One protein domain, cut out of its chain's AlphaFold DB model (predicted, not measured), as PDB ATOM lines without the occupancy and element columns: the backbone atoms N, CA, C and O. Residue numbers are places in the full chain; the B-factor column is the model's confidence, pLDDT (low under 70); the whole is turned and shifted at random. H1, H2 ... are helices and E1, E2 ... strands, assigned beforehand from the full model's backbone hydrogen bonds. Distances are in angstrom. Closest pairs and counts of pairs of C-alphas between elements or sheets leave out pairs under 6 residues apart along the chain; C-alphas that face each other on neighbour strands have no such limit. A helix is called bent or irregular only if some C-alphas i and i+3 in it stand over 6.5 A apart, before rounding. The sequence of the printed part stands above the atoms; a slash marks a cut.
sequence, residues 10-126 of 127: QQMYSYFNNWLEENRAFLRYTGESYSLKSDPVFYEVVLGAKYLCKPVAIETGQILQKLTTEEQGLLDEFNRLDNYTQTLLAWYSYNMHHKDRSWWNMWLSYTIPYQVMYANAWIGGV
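This is residues 10 to 126 of the 127 residues of an uncharacterized protein of Proteiniborus sp. DW1 (UniProt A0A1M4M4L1). A cluster of helices has the short H2 packed on the long H4 in the middle, with H3 on H2, and with H5 and H6 on H4. A thin hairpin of strands, E1 and E2, reaches away from this cluster with its long loop, residues 30 to 42, and residues 10 to 21 of H1 stick out as an arm. The printed part has 117 residues, with six named helices and two named strands in the order H1, E1, E2, H2, H3, H4, H5, H6; the sheet E1 - E2 is antiparallel. The class is mostly helix, and the whole is compact, with a radius of gyration of the C-alphas of 15.3 A and spans of 45 by 36 by 23 A.

H1, residues 10 to 26, begins with C-alpha 10 at (-31.949, -23.258, 0.912) and is 24.8 A long. It has a kink of 34 degrees near residue 20 and is irregular, with C-alphas 22 and 25 lying 7.7 A apart. E1 is residues 27 to 29 and E2 residues 43 to 45. H2 is residues 47 to 51, with C-alpha 47 at (-4.791, -20.953, -2.808). H3, residues 69 to 79, is 15.2 A long, and H4, residues 83 to 99, is 24.3 A long. H5, residues 101 to 108, measures 10.5 A. H6, residues 112 to 124, measures 18.2 A and ends with C-alpha 124 at (-10.461, -16.955, 17.535).

H2 and H4 are the hub, touching three other helices each. They touch each other, and their closest C-alphas, of Tyr 51 and Ala 90, are 4.0 A apart. H2 only just touches H3, with 3 pairs of C-alphas within 8 A, the closest being those of Gly 48 and Leu 75 at 6.2 A. H4 and H5 form a helical hairpin, opposite ways at a shallow tilt of 25 degrees; H4 touches H5 with residues 93 to 97 alone, closest at the C-alphas of His 97 and Trp 104, 5.3 A. H4 touches H6 with residues 85 to 92 alone, only just about perpendicular at 72 degrees; the C-alphas of Tyr 92 and Ala 119 are closest, 5.6 A. H1 touches H2 with residues 23 to 26 alone, closest at the C-alphas of Phe 26 and Lys 50, 5.9 A. E1 and E2 form a hairpin, antiparallel at 147 degrees, with N 28 and O 44 at 2.9 A and N 44 and O 28 at 3.0 A, both within hydrogen-bond range. H1 and H6 are apart. Every O i to N i+4 pair is within hydrogen-bond range in H2, H3, H4, H5 and H6; in H1 it is 11 of 13.

The two C-alphas farthest apart, of Ser 35 and Ser 102, are 46.4 A apart. The printed part has no cut. The links E1 to E2 and H2 to H3 are long, with 13 and 17 residues. The mean pLDDT of the printed part is 94.1, and residues 125 to 126 are under 70.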
ATOM      1  N   GLN A  10     -32.172 -24.701   0.979       92.19
ATOM      2  CA  GLN A  10     -31.949 -23.258   0.912       92.19
ATOM      3  C   GLN A  10     -30.632 -22.877   1.599       92.19
ATOM      4  O   GLN A  10     -29.872 -22.083   1.055       92.19
ATOM      5  N   GLN A  11     -30.318 -23.489   2.744       89.88
ATOM      6  CA  GLN A  11     -29.037 -23.299   3.423       89.88
ATOM      7  C   GLN A  11     -27.866 -23.809   2.583       89.88
ATOM      8  O   GLN A  11     -26.865 -23.106   2.464       89.88
ATOM      9  N   MET A  12     -28.007 -24.984   1.957       89.19
ATOM     10  CA  MET A  12     -26.996 -25.514   1.031       89.19
ATOM     11  C   MET A  12     -26.741 -24.550  -0.127       89.19
ATOM     12  O   MET A  12     -25.596 -24.235  -0.437       89.19
ATOM     13  N   TYR A  13     -27.815 -24.055  -0.742       91.69
ATOM     14  CA  TYR A  13     -27.737 -23.139  -1.871       91.69
ATOM     15  C   TYR A  13     -27.076 -21.808  -1.492       91.69
ATOM     16  O   TYR A  13     -26.164 -21.351  -2.176       91.69
ATOM     17  N   SER A  14     -27.484 -21.204  -0.373       91.62
ATOM     18  CA  SER A  14     -26.878 -19.964   0.120       91.62
ATOM     19  C   SER A  14     -25.406 -20.146   0.488       91.62
ATOM     20  O   SER A  14     -24.590 -19.293   0.148       91.62
ATOM     21  N   TYR A  15     -25.050 -21.259   1.134       91.38
ATOM     22  CA  TYR A  15     -23.658 -21.575   1.447       91.38
ATOM     23  C   TYR A  15     -22.814 -21.712   0.180       91.38
ATOM     24  O   TYR A  15     -21.757 -21.091   0.077       91.38
ATOM     25  N   PHE A  16     -23.298 -22.479  -0.801       92.06
ATOM     26  CA  PHE A  16     -22.605 -22.654  -2.072       92.06
ATOM     27  C   PHE A  16     -22.429 -21.328  -2.809       92.06
ATOM     28  O   PHE A  16     -21.333 -21.047  -3.280       92.06
ATOM     29  N   ASN A  17     -23.468 -20.492  -2.878       94.00
ATOM     30  CA  ASN A  17     -23.366 -19.189  -3.527       94.00
ATOM     31  C   ASN A  17     -22.332 -18.295  -2.843       94.00
ATOM     32  O   ASN A  17     -21.517 -17.698  -3.533       94.00
ATOM     33  N   ASN A  18     -22.311 -18.243  -1.510       92.81
ATOM     34  CA  ASN A  18     -21.294 -17.478  -0.787       92.81
ATOM     35  C   ASN A  18     -19.890 -18.015  -1.080       92.81
ATOM     36  O   ASN A  18     -18.992 -17.252  -1.425       92.81
ATOM     37  N   TRP A  19     -19.712 -19.337  -1.023       94.31
ATOM     38  CA  TRP A  19     -18.443 -19.964  -1.373       94.31
ATOM     39  C   TRP A  19     -18.035 -19.645  -2.817       94.31
ATOM     40  O   TRP A  19     -16.880 -19.310  -3.069       94.31
ATOM     41  N   LEU A  20     -18.959 -19.704  -3.773       94.62
ATOM     42  CA  LEU A  20     -18.674 -19.409  -5.172       94.62
ATOM     43  C   LEU A  20     -18.297 -17.938  -5.356       94.62
ATOM     44  O   LEU A  20     -17.317 -17.649  -6.036       94.62
ATOM     45  N   GLU A  21     -19.015 -17.017  -4.719       93.81
ATOM     46  CA  GLU A  21     -18.699 -15.588  -4.751       93.81
ATOM     47  C   GLU A  21     -17.286 -15.307  -4.224       93.81
ATOM     48  O   GLU A  21     -16.542 -14.534  -4.827       93.81
ATOM     49  N   GLU A  22     -16.879 -15.998  -3.157       94.75
ATOM     50  CA  GLU A  22     -15.541 -15.870  -2.579       94.75
ATOM     51  C   GLU A  22     -14.424 -16.496  -3.417       94.75
ATOM     52  O   GLU A  22     -13.260 -16.105  -3.300       94.75
ATOM     53  N   ASN A  23     -14.742 -17.522  -4.209       96.56
ATOM     54  CA  ASN A  23     -13.730 -18.360  -4.847       96.56
ATOM     55  C   ASN A  23     -13.681 -18.231  -6.368       96.56
ATOM     56  O   ASN A  23     -12.646 -18.563  -6.937       96.56
ATOM     57  N   ARG A  24     -14.724 -17.707  -7.030       95.69
ATOM     58  CA  ARG A  24     -14.865 -17.712  -8.501       95.69
ATOM     59  C   ARG A  24     -13.650 -17.172  -9.255       95.69
ATOM     60  O   ARG A  24     -13.314 -17.685 -10.312       95.69
ATOM     61  N   ALA A  25     -12.978 -16.156  -8.711       97.19
ATOM     62  CA  ALA A  25     -11.815 -15.528  -9.335       97.19
ATOM     63  C   ALA A  25     -10.540 -16.387  -9.249       97.19
ATOM     64  O   ALA A  25      -9.570 -16.118  -9.951       97.19
ATOM     65  N   PHE A  26     -10.538 -17.400  -8.388       97.88
ATOM     66  CA  PHE A  26      -9.392 -18.245  -8.064       97.88
ATOM     67  C   PHE A  26      -9.629 -19.708  -8.458       97.88
ATOM     68  O   PHE A  26      -8.856 -20.570  -8.049       97.88
ATOM     69  N   LEU A  27     -10.698 -20.007  -9.207       97.25
ATOM     70  CA  LEU A  27     -11.006 -21.370  -9.630       97.25
ATOM     71  C   LEU A  27     -10.185 -21.772 -10.853       97.25
ATOM     72  O   LEU A  27     -10.138 -21.051 -11.850       97.25
ATOM     73  N   ARG A  28      -9.606 -22.971 -10.783       96.94
ATOM     74  CA  ARG A  28      -9.016 -23.684 -11.916       96.94
ATOM     75  C   ARG A  28      -9.862 -24.907 -12.242       96.94
ATOM     76  O   ARG A  28     -10.205 -25.668 -11.338       96.94
ATOM     77  N   TYR A  29     -10.148 -25.115 -13.522       93.94
ATOM     78  CA  TYR A  29     -10.704 -26.367 -14.020       93.94
ATOM     79  C   TYR A  29      -9.610 -27.442 -14.062       93.94
ATOM     80  O   TYR A  29      -8.540 -27.232 -14.627       93.94
ATOM     81  N   THR A  30      -9.851 -28.593 -13.440       91.81
ATOM     82  CA  THR A  30      -8.835 -29.657 -13.301       91.81
ATOM     83  C   THR A  30      -8.774 -30.596 -14.506       91.81
ATOM     84  O   THR A  30      -7.821 -31.363 -14.641       91.81
ATOM     85  N   GLY A  31      -9.800 -30.582 -15.366       88.19
ATOM     86  CA  GLY A  31      -9.970 -31.567 -16.435       88.19
ATOM     87  C   GLY A  31     -10.512 -32.924 -15.972       88.19
ATOM     88  O   GLY A  31     -10.673 -33.824 -16.800       88.19
ATOM     89  N   GLU A  32     -10.803 -33.100 -14.680       88.94
ATOM     90  CA  GLU A  32     -11.373 -34.347 -14.170       88.94
ATOM     91  C   GLU A  32     -12.824 -34.538 -14.622       88.94
ATOM     92  O   GLU A  32     -13.596 -33.592 -14.774       88.94
ATOM     93  N   SER A  33     -13.207 -35.795 -14.841       86.44
ATOM     94  CA  SER A  33     -14.565 -36.165 -15.231       86.44
ATOM     95  C   SER A  33     -14.943 -37.527 -14.664       86.44
ATOM     96  O   SER A  33     -14.072 -38.343 -14.354       86.44
ATOM     97  N   TYR A  34     -16.248 -37.802 -14.585       83.75
ATOM     98  CA  TYR A  34     -16.766 -39.101 -14.137       83.75
ATOM     99  C   TYR A  34     -16.324 -40.273 -15.025       83.75
ATOM    100  O   TYR A  34     -16.312 -41.418 -14.587       83.75
ATOM    101  N   SER A  35     -15.923 -39.994 -16.267       85.00
ATOM    102  CA  SER A  35     -15.345 -40.995 -17.164       85.00
ATOM    103  C   SER A  35     -13.923 -41.409 -16.759       85.00
ATOM    104  O   SER A  35     -13.457 -42.460 -17.187       85.00
ATOM    105  N   LEU A  36     -13.223 -40.588 -15.966       76.44
ATOM    106  CA  LEU A  36     -11.831 -40.797 -15.545       76.44
ATOM    107  C   LEU A  36     -11.707 -41.200 -14.069       76.44
ATOM    108  O   LEU A  36     -10.801 -41.957 -13.724       76.44
ATOM    109  N   LYS A  37     -12.588 -40.694 -13.196       83.75
ATOM    110  CA  LYS A  37     -12.584 -40.959 -11.748       83.75
ATOM    111  C   LYS A  37     -14.001 -41.158 -11.220       83.75
ATOM    112  O   LYS A  37     -14.936 -40.521 -11.690       83.75
ATOM    113  N   SER A  38     -14.144 -41.999 -10.196       83.69
ATOM    114  CA  SER A  38     -15.421 -42.219  -9.504       83.69
ATOM    115  C   SER A  38     -15.887 -41.012  -8.685       83.69
ATOM    116  O   SER A  38     -17.081 -40.880  -8.446       83.69
ATOM    117  N   ASP A  39     -14.953 -40.151  -8.271       84.12
ATOM    118  CA  ASP A  39     -15.206 -38.915  -7.524       84.12
ATOM    119  C   ASP A  39     -14.314 -37.785  -8.081       84.12
ATOM    120  O   ASP A  39     -13.193 -37.583  -7.608       84.12
ATOM    121  N   PRO A  40     -14.715 -37.152  -9.199       86.94
ATOM    122  CA  PRO A  40     -13.914 -36.135  -9.869       86.94
ATOM    123  C   PRO A  40     -14.001 -34.782  -9.155       86.94
ATOM    124  O   PRO A  40     -15.085 -34.263  -8.880       86.94
ATOM    125  N   VAL A  41     -12.855 -34.136  -8.965       88.00
ATOM    126  CA  VAL A  41     -12.781 -32.748  -8.501       88.00
ATOM    127  C   VAL A  41     -12.769 -31.845  -9.724       88.00
ATOM    128  O   VAL A  41     -11.707 -31.588 -10.265       88.00
ATOM    129  N   PHE A  42     -13.922 -31.362 -10.190       89.62
ATOM    130  CA  PHE A  42     -13.999 -30.545 -11.417       89.62
ATOM    131  C   PHE A  42     -13.248 -29.213 -11.323       89.62
ATOM    132  O   PHE A  42     -12.624 -28.775 -12.288       89.62
ATOM    133  N   TYR A  43     -13.324 -28.569 -10.161       93.50
ATOM    134  CA  TYR A  43     -12.700 -27.279  -9.907       93.50
ATOM    135  C   TYR A  43     -11.956 -27.306  -8.586       93.50
ATOM    136  O   TYR A  43     -12.428 -27.875  -7.602       93.50
ATOM    137  N   GLU A  44     -10.828 -26.612  -8.551       94.38
ATOM    138  CA  GLU A  44     -10.075 -26.364  -7.329       94.38
ATOM    139  C   GLU A  44      -9.802 -24.870  -7.157       94.38
ATOM    140  O   GLU A  44      -9.752 -24.109  -8.124       94.38
ATOM    141  N   VAL A  45      -9.608 -24.452  -5.908       97.31
ATOM    142  CA  VAL A  45      -9.216 -23.082  -5.578       97.31
ATOM    143  C   VAL A  45      -7.695 -22.988  -5.590       97.31
ATOM    144  O   VAL A  45      -7.020 -23.656  -4.809       97.31
ATOM    145  N   VAL A  46      -7.147 -22.102  -6.417       97.94
ATOM    146  CA  VAL A  46      -5.714 -21.798  -6.437       97.94
ATOM    147  C   VAL A  46      -5.373 -20.942  -5.213       97.94
ATOM    148  O   VAL A  46      -5.455 -19.713  -5.241       97.94
ATOM    149  N   LEU A  47      -5.001 -21.601  -4.110       98.25
ATOM    150  CA  LEU A  47      -4.791 -20.953  -2.808       98.25
ATOM    151  C   LEU A  47      -3.756 -19.826  -2.851       98.25
ATOM    152  O   LEU A  47      -3.992 -18.780  -2.258       98.25
ATOM    153  N   GLY A  48      -2.655 -19.992  -3.589       98.00
ATOM    154  CA  GLY A  48      -1.636 -18.946  -3.731       98.00
ATOM    155  C   GLY A  48      -2.161 -17.685  -4.429       98.00
ATOM    156  O   GLY A  48      -1.847 -16.564  -4.032       98.00
ATOM    157  N   ALA A  49      -3.040 -17.854  -5.418       98.06
ATOM    158  CA  ALA A  49      -3.696 -16.740  -6.092       98.06
ATOM    159  C   ALA A  49      -4.708 -16.042  -5.171       98.06
ATOM    160  O   ALA A  49      -4.747 -14.812  -5.116       98.06
ATOM    161  N   LYS A  50      -5.463 -16.823  -4.385       98.44
ATOM    162  CA  LYS A  50      -6.369 -16.300  -3.353       98.44
ATOM    163  C   LYS A  50      -5.608 -15.570  -2.240       98.44
ATOM    164  O   LYS A  50      -6.034 -14.500  -1.820       98.44
ATOM    165  N   TYR A  51      -4.446 -16.078  -1.830       98.50
ATOM    166  CA  TYR A  51      -3.541 -15.429  -0.879       98.50
ATOM    167  C   TYR A  51      -3.012 -14.084  -1.391       98.50
ATOM    168  O   TYR A  51      -2.954 -13.133  -0.621       98.50
ATOM    169  N   LEU A  52      -2.711 -13.943  -2.682       98.06
ATOM    170  CA  LEU A  52      -2.339 -12.645  -3.266       98.06
ATOM    171  C   LEU A  52      -3.542 -11.800  -3.717       98.06
ATOM    172  O   LEU A  52      -3.356 -10.687  -4.202       98.06
ATOM    173  N   CYS A  53      -4.770 -12.309  -3.575       97.88
ATOM    174  CA  CYS A  53      -5.993 -11.688  -4.086       97.88
ATOM    175  C   CYS A  53      -5.919 -11.336  -5.585       97.88
ATOM    176  O   CYS A  53      -6.441 -10.307  -6.022       97.88
ATOM    177  N   LYS A  54      -5.289 -12.201  -6.392       97.69
ATOM    178  CA  LYS A  54      -5.173 -12.030  -7.849       97.69
ATOM    179  C   LYS A  54      -5.938 -13.123  -8.596       97.69
ATOM    180  O   LYS A  54      -5.820 -14.290  -8.234       97.69
ATOM    181  N   PRO A  55      -6.707 -12.777  -9.641       97.75
ATOM    182  CA  PRO A  55      -7.495 -13.745 -10.386       97.75
ATOM    183  C   PRO A  55      -6.616 -14.669 -11.232       97.75
ATOM    184  O   PRO A  55      -5.526 -14.279 -11.670       97.75
ATOM    185  N   VAL A  56      -7.126 -15.866 -11.512       98.00
ATOM    186  CA  VAL A  56      -6.464 -16.877 -12.346       98.00
ATOM    187  C   VAL A  56      -7.204 -17.120 -13.654       98.00
ATOM    188  O   VAL A  56      -8.407 -16.889 -13.765       98.00
ATOM    189  N   ALA A  57      -6.480 -17.610 -14.658       97.00
ATOM    190  CA  ALA A  57      -7.099 -18.193 -15.839       97.00
ATOM    191  C   ALA A  57      -7.708 -19.551 -15.463       97.00
ATOM    192  O   ALA A  57      -7.002 -20.404 -14.928       97.00
ATOM    193  N   ILE A  58      -8.988 -19.770 -15.777       95.06
ATOM    194  CA  ILE A  58      -9.710 -20.998 -15.402       95.06
ATOM    195  C   ILE A  58      -9.009 -22.253 -15.943       95.06
ATOM    196  O   ILE A  58      -8.880 -23.236 -15.223       95.06
ATOM    197  N   GLU A  59      -8.498 -22.202 -17.173       93.62
ATOM    198  CA  GLU A  59      -7.883 -23.359 -17.837       93.62
ATOM    199  C   GLU A  59      -6.515 -23.749 -17.262       93.62
ATOM    200  O   GLU A  59      -6.133 -24.914 -17.281       93.62
ATOM    201  N   THR A  60      -5.739 -22.777 -16.778       93.81
ATOM    202  CA  THR A  60      -4.334 -23.007 -16.396       93.81
ATOM    203  C   THR A  60      -4.090 -22.870 -14.898       93.81
ATOM    204  O   THR A  60      -3.087 -23.366 -14.386       93.81
ATOM    205  N   GLY A  61      -4.971 -22.168 -14.182       93.94
ATOM    206  CA  GLY A  61      -4.756 -21.724 -12.805       93.94
ATOM    207  C   GLY A  61      -3.638 -20.694 -12.653       93.94
ATOM    208  O   GLY A  61      -3.260 -20.372 -11.529       93.94
ATOM    209  N   GLN A  62      -3.088 -20.177 -13.756       96.25
ATOM    210  CA  GLN A  62      -2.049 -19.154 -13.705       96.25
ATOM    211  C   GLN A  62      -2.663 -17.805 -13.354       96.25
ATOM    212  O   GLN A  62      -3.709 -17.430 -13.890       96.25
ATOM    213  N   ILE A  63      -1.987 -17.062 -12.480       97.44
ATOM    214  CA  ILE A  63      -2.373 -15.694 -12.138       97.44
ATOM    215  C   ILE A  63      -2.315 -14.837 -13.408       97.44
ATOM    216  O   ILE A  63      -1.296 -14.790 -14.091       97.44
ATOM    217  N   LEU A  64      -3.420 -14.153 -13.720       96.62
ATOM    218  CA  LEU A  64      -3.564 -13.357 -14.948       96.62
ATOM    219  C   LEU A  64      -2.667 -12.113 -14.960       96.62
ATOM    220  O   LEU A  64      -2.351 -11.562 -16.011       96.62
ATOM    221  N   GLN A  65      -2.300 -11.640 -13.775       95.69
ATOM    222  CA  GLN A  65      -1.486 -10.451 -13.577       95.69
ATOM    223  C   GLN A  65      -0.020 -10.843 -13.436       95.69
ATOM    224  O   GLN A  65       0.315 -11.819 -12.767       95.69
ATOM    225  N   LYS A  66       0.873 -10.030 -14.002       95.12
ATOM    226  CA  LYS A  66       2.303 -10.178 -13.744       95.12
ATOM    227  C   LYS A  66       2.578  -9.910 -12.261       95.12
ATOM    228  O   LYS A  66       2.181  -8.862 -11.753       95.12
ATOM    229  N   LEU A  67       3.258 -10.847 -11.606       96.00
ATOM    230  CA  LEU A  67       3.712 -10.678 -10.230       96.00
ATOM    231  C   LEU A  67       4.946  -9.775 -10.177       96.00
ATOM    232  O   LEU A  67       5.805  -9.830 -11.065       96.00
ATOM    233  N   THR A  68       5.037  -8.949  -9.136       96.50
ATOM    234  CA  THR A  68       6.299  -8.284  -8.790       96.50
ATOM    235  C   THR A  68       7.286  -9.287  -8.186       96.50
ATOM    236  O   THR A  68       6.919 -10.410  -7.836       96.50
ATOM    237  N   THR A  69       8.555  -8.896  -8.053       96.44
ATOM    238  CA  THR A  69       9.576  -9.738  -7.411       96.44
ATOM    239  C   THR A  69       9.202 -10.054  -5.961       96.44
ATOM    240  O   THR A  69       9.390 -11.177  -5.501       96.44
ATOM    241  N   GLU A  70       8.631  -9.079  -5.256       95.38
ATOM    242  CA  GLU A  70       8.165  -9.224  -3.879       95.38
ATOM    243  C   GLU A  70       6.981 -10.194  -3.800       95.38
ATOM    244  O   GLU A  70       6.998 -11.118  -2.993       95.38
ATOM    245  N   GLU A  71       5.981 -10.038  -4.675       96.88
ATOM    246  CA  GLU A  71       4.820 -10.936  -4.735       96.88
ATOM    247  C   GLU A  71       5.226 -12.377  -5.069       96.88
ATOM    248  O   GLU A  71       4.680 -13.319  -4.494       96.88
ATOM    249  N   GLN A  72       6.206 -12.556  -5.961       97.62
ATOM    250  CA  GLN A  72       6.759 -13.873  -6.264       97.62
ATOM    251  C   GLN A  72       7.463 -14.478  -5.041       97.62
ATOM    252  O   GLN A  72       7.226 -15.641  -4.730       97.62
ATOM    253  N   GLY A  73       8.263 -13.694  -4.309       97.38
ATOM    254  CA  GLY A  73       8.914 -14.153  -3.078       97.38
ATOM    255  C   GLY A  73       7.912 -14.573  -1.998       97.38
ATOM    256  O   GLY A  73       8.056 -15.641  -1.404       97.38
ATOM    257  N   LEU A  74       6.847 -13.789  -1.805       97.44
ATOM    258  CA  LEU A  74       5.752 -14.132  -0.890       97.44
ATOM    259  C   LEU A  74       5.056 -15.436  -1.297       97.44
ATOM    260  O   LEU A  74       4.743 -16.262  -0.440       97.44
ATOM    261  N   LEU A  75       4.810 -15.626  -2.595       97.44
ATOM    262  CA  LEU A  75       4.189 -16.839  -3.117       97.44
ATOM    263  C   LEU A  75       5.095 -18.065  -2.939       97.44
ATOM    264  O   LEU A  75       4.611 -19.140  -2.593       97.44
ATOM    265  N   ASP A  76       6.403 -17.908  -3.129       97.69
ATOM    266  CA  ASP A  76       7.379 -18.981  -2.936       97.69
ATOM    267  C   ASP A  76       7.470 -19.412  -1.465       97.69
ATOM    268  O   ASP A  76       7.531 -20.609  -1.179       97.69
ATOM    269  N   GLU A  77       7.442 -18.463  -0.522       97.75
ATOM    270  CA  GLU A  77       7.357 -18.765   0.914       97.75
ATOM    271  C   GLU A  77       6.037 -19.456   1.266       97.75
ATOM    272  O   GLU A  77       6.042 -20.491   1.934       97.75
ATOM    273  N   PHE A  78       4.916 -18.938   0.760       98.06
ATOM    274  CA  PHE A  78       3.586 -19.514   0.953       98.06
ATOM    275  C   PHE A  78       3.493 -20.962   0.444       98.06
ATOM    276  O   PHE A  78       2.931 -21.836   1.110       98.06
ATOM    277  N   ASN A  79       4.080 -21.253  -0.717       97.00
ATOM    278  CA  ASN A  79       4.050 -22.582  -1.328       97.00
ATOM    279  C   ASN A  79       4.826 -23.644  -0.528       97.00
ATOM    280  O   ASN A  79       4.611 -24.835  -0.739       97.00
ATOM    281  N   ARG A  80       5.705 -23.234   0.397       97.56
ATOM    282  CA  ARG A  80       6.447 -24.141   1.294       97.56
ATOM    283  C   ARG A  80       5.669 -24.520   2.554       97.56
ATOM    284  O   ARG A  80       6.130 -25.373   3.308       97.56
ATOM    285  N   LEU A  81       4.536 -23.868   2.809       97.88
ATOM    286  CA  LEU A  81       3.707 -24.111   3.986       97.88
ATOM    287  C   LEU A  81       2.856 -25.368   3.810       97.88
ATOM    288  O   LEU A  81       2.562 -25.796   2.694       97.88
ATOM    289  N   ASP A  82       2.429 -25.949   4.926       97.50
ATOM    290  CA  ASP A  82       1.464 -27.040   4.906       97.50
ATOM    291  C   ASP A  82       0.082 -26.556   4.429       97.50
ATOM    292  O   ASP A  82      -0.264 -25.373   4.509       97.50
ATOM    293  N   ASN A  83      -0.738 -27.491   3.945       96.06
ATOM    294  CA  ASN A  83      -2.032 -27.175   3.343       96.06
ATOM    295  C   ASN A  83      -3.004 -26.464   4.303       96.06
ATOM    296  O   ASN A  83      -3.792 -25.620   3.865       96.06
ATOM    297  N   TYR A  84      -2.943 -26.772   5.603       95.81
ATOM    298  CA  TYR A  84      -3.787 -26.108   6.591       95.81
ATOM    299  C   TYR A  84      -3.394 -24.634   6.709       95.81
ATOM    300  O   TYR A  84      -4.251 -23.756   6.579       95.81
ATOM    301  N   THR A  85      -2.098 -24.352   6.851       97.56
ATOM    302  CA  THR A  85      -1.581 -22.981   6.923       97.56
ATOM    303  C   THR A  85      -1.851 -22.199   5.635       97.56
ATOM    304  O   THR A  85      -2.293 -21.051   5.695       97.56
ATOM    305  N   GLN A  86      -1.676 -22.816   4.462       98.44
ATOM    306  CA  GLN A  86      -2.012 -22.190   3.176       98.44
ATOM    307  C   GLN A  86      -3.487 -21.793   3.102       98.44
ATOM    308  O   GLN A  86      -3.817 -20.672   2.715       98.44
ATOM    309  N   THR A  87      -4.379 -22.700   3.503       97.00
ATOM    310  CA  THR A  87      -5.826 -22.462   3.498       97.00
ATOM    311  C   THR A  87      -6.206 -21.329   4.451       97.00
ATOM    312  O   THR A  87      -6.966 -20.437   4.069       97.00
ATOM    313  N   LEU A  88      -5.636 -21.324   5.662       97.38
ATOM    314  CA  LEU A  88      -5.834 -20.278   6.667       97.38
ATOM    315  C   LEU A  88      -5.428 -18.898   6.134       97.38
ATOM    316  O   LEU A  88      -6.212 -17.950   6.191       97.38
ATOM    317  N   LEU A  89      -4.210 -18.790   5.600       98.31
ATOM    318  CA  LEU A  89      -3.672 -17.528   5.098       98.31
ATOM    319  C   LEU A  89      -4.415 -17.047   3.850       98.31
ATOM    320  O   LEU A  89      -4.714 -15.860   3.753       98.31
ATOM    321  N   ALA A  90      -4.772 -17.941   2.925       98.19
ATOM    322  CA  ALA A  90      -5.558 -17.588   1.743       98.19
ATOM    323  C   ALA A  90      -6.956 -17.072   2.117       98.19
ATOM    324  O   ALA A  90      -7.420 -16.071   1.568       98.19
ATOM    325  N   TRP A  91      -7.620 -17.723   3.078       96.75
ATOM    326  CA  TRP A  91      -8.912 -17.275   3.592       96.75
ATOM    327  C   TRP A  91      -8.808 -15.910   4.277       96.75
ATOM    328  O   TRP A  91      -9.570 -15.000   3.941       96.75
ATOM    329  N   TYR A  92      -7.860 -15.741   5.199       97.44
ATOM    330  CA  TYR A  92      -7.691 -14.483   5.923       97.44
ATOM    331  C   TYR A  92      -7.316 -13.340   4.976       97.44
ATOM    332  O   TYR A  92      -7.919 -12.271   5.035       97.44
ATOM    333  N   SER A  93      -6.370 -13.588   4.065       97.88
ATOM    334  CA  SER A  93      -5.925 -12.622   3.062       97.88
ATOM    335  C   SER A  93      -7.096 -12.101   2.232       97.88
ATOM    336  O   SER A  93      -7.306 -10.892   2.156       97.88
ATOM    337  N   TYR A  94      -7.920 -13.009   1.700       97.69
ATOM    338  CA  TYR A  94      -9.113 -12.654   0.938       97.69
ATOM    339  C   TYR A  94     -10.075 -11.778   1.750       97.69
ATOM    340  O   TYR A  94     -10.475 -10.708   1.289       97.69
ATOM    341  N   ASN A  95     -10.421 -12.200   2.969       95.56
ATOM    342  CA  ASN A  95     -11.347 -11.457   3.826       95.56
ATOM    343  C   ASN A  95     -10.806 -10.069   4.178       95.56
ATOM    344  O   ASN A  95     -11.536  -9.078   4.128       95.56
ATOM    345  N   MET A  96      -9.514  -9.982   4.490       96.69
ATOM    346  CA  MET A  96      -8.883  -8.720   4.831       96.69
ATOM    347  C   MET A  96      -8.780  -7.787   3.628       96.69
ATOM    348  O   MET A  96      -9.103  -6.615   3.761       96.69
ATOM    349  N   HIS A  97      -8.417  -8.290   2.447       97.44
ATOM    350  CA  HIS A  97      -8.368  -7.486   1.225       97.44
ATOM    351  C   HIS A  97      -9.721  -6.828   0.914       97.44
ATOM    352  O   HIS A  97      -9.765  -5.677   0.480       97.44
ATOM    353  N   HIS A  98     -10.827  -7.543   1.158       94.56
ATOM    354  CA  HIS A  98     -12.181  -7.019   0.960       94.56
ATOM    355  C   HIS A  98     -12.605  -6.021   2.042       94.56
ATOM    356  O   HIS A  98     -13.371  -5.105   1.751       94.56
ATOM    357  N   LYS A  99     -12.121  -6.183   3.279       95.44
ATOM    358  CA  LYS A  99     -12.480  -5.309   4.401       95.44
ATOM    359  C   LYS A  99     -11.627  -4.043   4.470       95.44
ATOM    360  O   LYS A  99     -12.166  -2.957   4.655       95.44
ATOM    361  N   ASP A 100     -10.311  -4.188   4.370       96.88
ATOM    362  CA  ASP A 100      -9.329  -3.115   4.480       96.88
ATOM    363  C   ASP A 100      -8.077  -3.452   3.656       96.88
ATOM    364  O   ASP A 100      -7.159  -4.156   4.088       96.88
ATOM    365  N   ARG A 101      -8.031  -2.903   2.440       96.44
ATOM    366  CA  ARG A 101      -6.928  -3.125   1.502       96.44
ATOM    367  C   ARG A 101      -5.602  -2.528   1.981       96.44
ATOM    368  O   ARG A 101      -4.543  -3.054   1.642       96.44
ATOM    369  N   SER A 102      -5.637  -1.444   2.753       97.31
ATOM    370  CA  SER A 102      -4.427  -0.807   3.284       97.31
ATOM    371  C   SER A 102      -3.798  -1.684   4.359       97.31
ATOM    372  O   SER A 102      -2.598  -1.958   4.308       97.31
ATOM    373  N   TRP A 103      -4.617  -2.190   5.283       97.19
ATOM    374  CA  TRP A 103      -4.165  -3.149   6.286       97.19
ATOM    375  C   TRP A 103      -3.694  -4.457   5.654       97.19
ATOM    376  O   TRP A 103      -2.654  -4.984   6.038       97.19
ATOM    377  N   TRP A 104      -4.412  -4.962   4.651       98.12
ATOM    378  CA  TRP A 104      -4.007  -6.148   3.900       98.12
ATOM    379  C   TRP A 104      -2.604  -6.012   3.289       98.12
ATOM    380  O   TRP A 104      -1.771  -6.897   3.478       98.12
ATOM    381  N   ASN A 105      -2.318  -4.885   2.626       96.94
ATOM    382  CA  ASN A 105      -0.992  -4.608   2.065       96.94
ATOM    383  C   ASN A 105       0.096  -4.603   3.151       96.94
ATOM    384  O   ASN A 105       1.177  -5.153   2.950       96.94
ATOM    385  N   MET A 106      -0.188  -4.005   4.313       97.38
ATOM    386  CA  MET A 106       0.736  -4.007   5.449       97.38
ATOM    387  C   MET A 106       0.964  -5.427   5.981       97.38
ATOM    388  O   MET A 106       2.103  -5.833   6.186       97.38
ATOM    389  N   TRP A 107      -0.103  -6.204   6.160       98.00
ATOM    390  CA  TRP A 107      -0.036  -7.580   6.647       98.00
ATOM    391  C   TRP A 107       0.767  -8.500   5.718       98.00
ATOM    392  O   TRP A 107       1.572  -9.287   6.211       98.00
ATOM    393  N   LEU A 108       0.622  -8.364   4.393       97.25
ATOM    394  CA  LEU A 108       1.410  -9.135   3.422       97.25
ATOM    395  C   LEU A 108       2.921  -8.893   3.540       97.25
ATOM    396  O   LEU A 108       3.702  -9.769   3.187       97.25
ATOM    397  N   SER A 109       3.338  -7.730   4.047       96.25
ATOM    398  CA  SER A 109       4.755  -7.415   4.266       96.25
ATOM    399  C   SER A 109       5.356  -8.086   5.506       96.25
ATOM    400  O   SER A 109       6.572  -8.067   5.697       96.25
ATOM    401  N   TYR A 110       4.527  -8.680   6.368       97.31
ATOM    402  CA  TYR A 110       5.001  -9.392   7.548       97.31
ATOM    403  C   TYR A 110       5.542 -10.776   7.193       97.31
ATOM    404  O   TYR A 110       5.092 -11.419   6.250       97.31
ATOM    405  N   THR A 111       6.460 -11.284   8.016       96.75
ATOM    406  CA  THR A 111       6.937 -12.670   7.911       96.75
ATOM    407  C   THR A 111       5.802 -13.665   8.173       96.75
ATOM    408  O   THR A 111       4.934 -13.382   9.009       96.75
ATOM    409  N   ILE A 112       5.873 -14.866   7.592       97.12
ATOM    410  CA  ILE A 112       4.857 -15.921   7.759       97.12
ATOM    411  C   ILE A 112       4.400 -16.144   9.219       97.12
ATOM    412  O   ILE A 112       3.189 -16.177   9.436       97.12
ATOM    413  N   PRO A 113       5.274 -16.232  10.247       96.94
ATOM    414  CA  PRO A 113       4.813 -16.431  11.626       96.94
ATOM    415  C   PRO A 113       3.846 -15.346  12.120       96.94
ATOM    416  O   PRO A 113       2.830 -15.653  12.742       96.94
ATOM    417  N   TYR A 114       4.120 -14.077  11.799       97.56
ATOM    418  CA  TYR A 114       3.221 -12.971  12.130       97.56
ATOM    419  C   TYR A 114       1.943 -13.027  11.303       97.56
ATOM    420  O   TYR A 114       0.862 -12.810  11.848       97.56
ATOM    421  N   GLN A 115       2.032 -13.372  10.017       98.00
ATOM    422  CA  GLN A 115       0.840 -13.522   9.192       98.00
ATOM    423  C   GLN A 115      -0.124 -14.570   9.764       98.00
ATOM    424  O   GLN A 115      -1.319 -14.298   9.909       98.00
ATOM    425  N   VAL A 116       0.416 -15.727  10.162       97.69
ATOM    426  CA  VAL A 116      -0.317 -16.829  10.801       97.69
ATOM    427  C   VAL A 116      -0.889 -16.406  12.154       97.69
ATOM    428  O   VAL A 116      -2.037 -16.728  12.456       97.69
ATOM    429  N   MET A 117      -0.134 -15.653  12.958       97.19
ATOM    430  CA  MET A 117      -0.610 -15.119  14.237       97.19
ATOM    431  C   MET A 117      -1.866 -14.253  14.057       97.19
ATOM    432  O   MET A 117      -2.864 -14.479  14.741       97.19
ATOM    433  N   TYR A 118      -1.850 -13.306  13.111       96.56
ATOM    434  CA  TYR A 118      -3.014 -12.459  12.823       96.56
ATOM    435  C   TYR A 118      -4.202 -13.264  12.280       96.56
ATOM    436  O   TYR A 118      -5.335 -13.042  12.710       96.56
ATOM    437  N   ALA A 119      -3.953 -14.227  11.386       96.06
ATOM    438  CA  ALA A 119      -5.006 -15.071  10.828       96.06
ATOM    439  C   ALA A 119      -5.693 -15.937  11.901       96.06
ATOM    440  O   ALA A 119      -6.920 -16.014  11.946       96.06
ATOM    441  N   ASN A 120      -4.921 -16.525  12.820       94.62
ATOM    442  CA  ASN A 120      -5.465 -17.286  13.947       94.62
ATOM    443  C   ASN A 120      -6.239 -16.402  14.933       94.62
ATOM    444  O   ASN A 120      -7.320 -16.788  15.377       94.62
ATOM    445  N   ALA A 121      -5.719 -15.212  15.255       93.75
ATOM    446  CA  ALA A 121      -6.401 -14.265  16.139       93.75
ATOM    447  C   ALA A 121      -7.765 -13.841  15.574       93.75
ATOM    448  O   ALA A 121      -8.732 -13.703  16.321       93.75
ATOM    449  N   TRP A 122      -7.860 -13.695  14.252       90.38
ATOM    450  CA  TRP A 122      -9.121 -13.405  13.586       90.38
ATOM    451  C   TRP A 122     -10.133 -14.539  13.741       90.38
ATOM    452  O   TRP A 122     -11.271 -14.278  14.106       90.38
ATOM    453  N   ILE A 123      -9.736 -15.793  13.508       84.62
ATOM    454  CA  ILE A 123     -10.644 -16.940  13.689       84.62
ATOM    455  C   ILE A 123     -11.082 -17.068  15.153       84.62
ATOM    456  O   ILE A 123     -12.260 -17.287  15.419       84.62
ATOM    457  N   GLY A 124     -10.158 -16.891  16.103       74.38
ATOM    458  CA  GLY A 124     -10.461 -16.955  17.535       74.38
ATOM    459  C   GLY A 124     -11.385 -15.836  18.031       74.38
ATOM    460  O   GLY A 124     -12.108 -16.039  18.999       74.38
ATOM    461  N   GLY A 125     -11.387 -14.677  17.365       60.78
ATOM    462  CA  GLY A 125     -12.281 -13.552  17.663       60.78
ATOM    463  C   GLY A 125     -13.635 -13.587  16.942       60.78
ATOM    464  O   GLY A 125     -14.450 -12.699  17.175       60.78
ATOM    465  N   VAL A 126     -13.874 -14.570  16.064       56.97
ATOM    466  CA  VAL A 126     -15.123 -14.755  15.290       56.97
ATOM    467  C   VAL A 126     -16.024 -15.841  15.923       56.97
ATOM    468  O   VAL A 126     -16.868 -16.424  15.249       56.97
TER     469      VAL A 126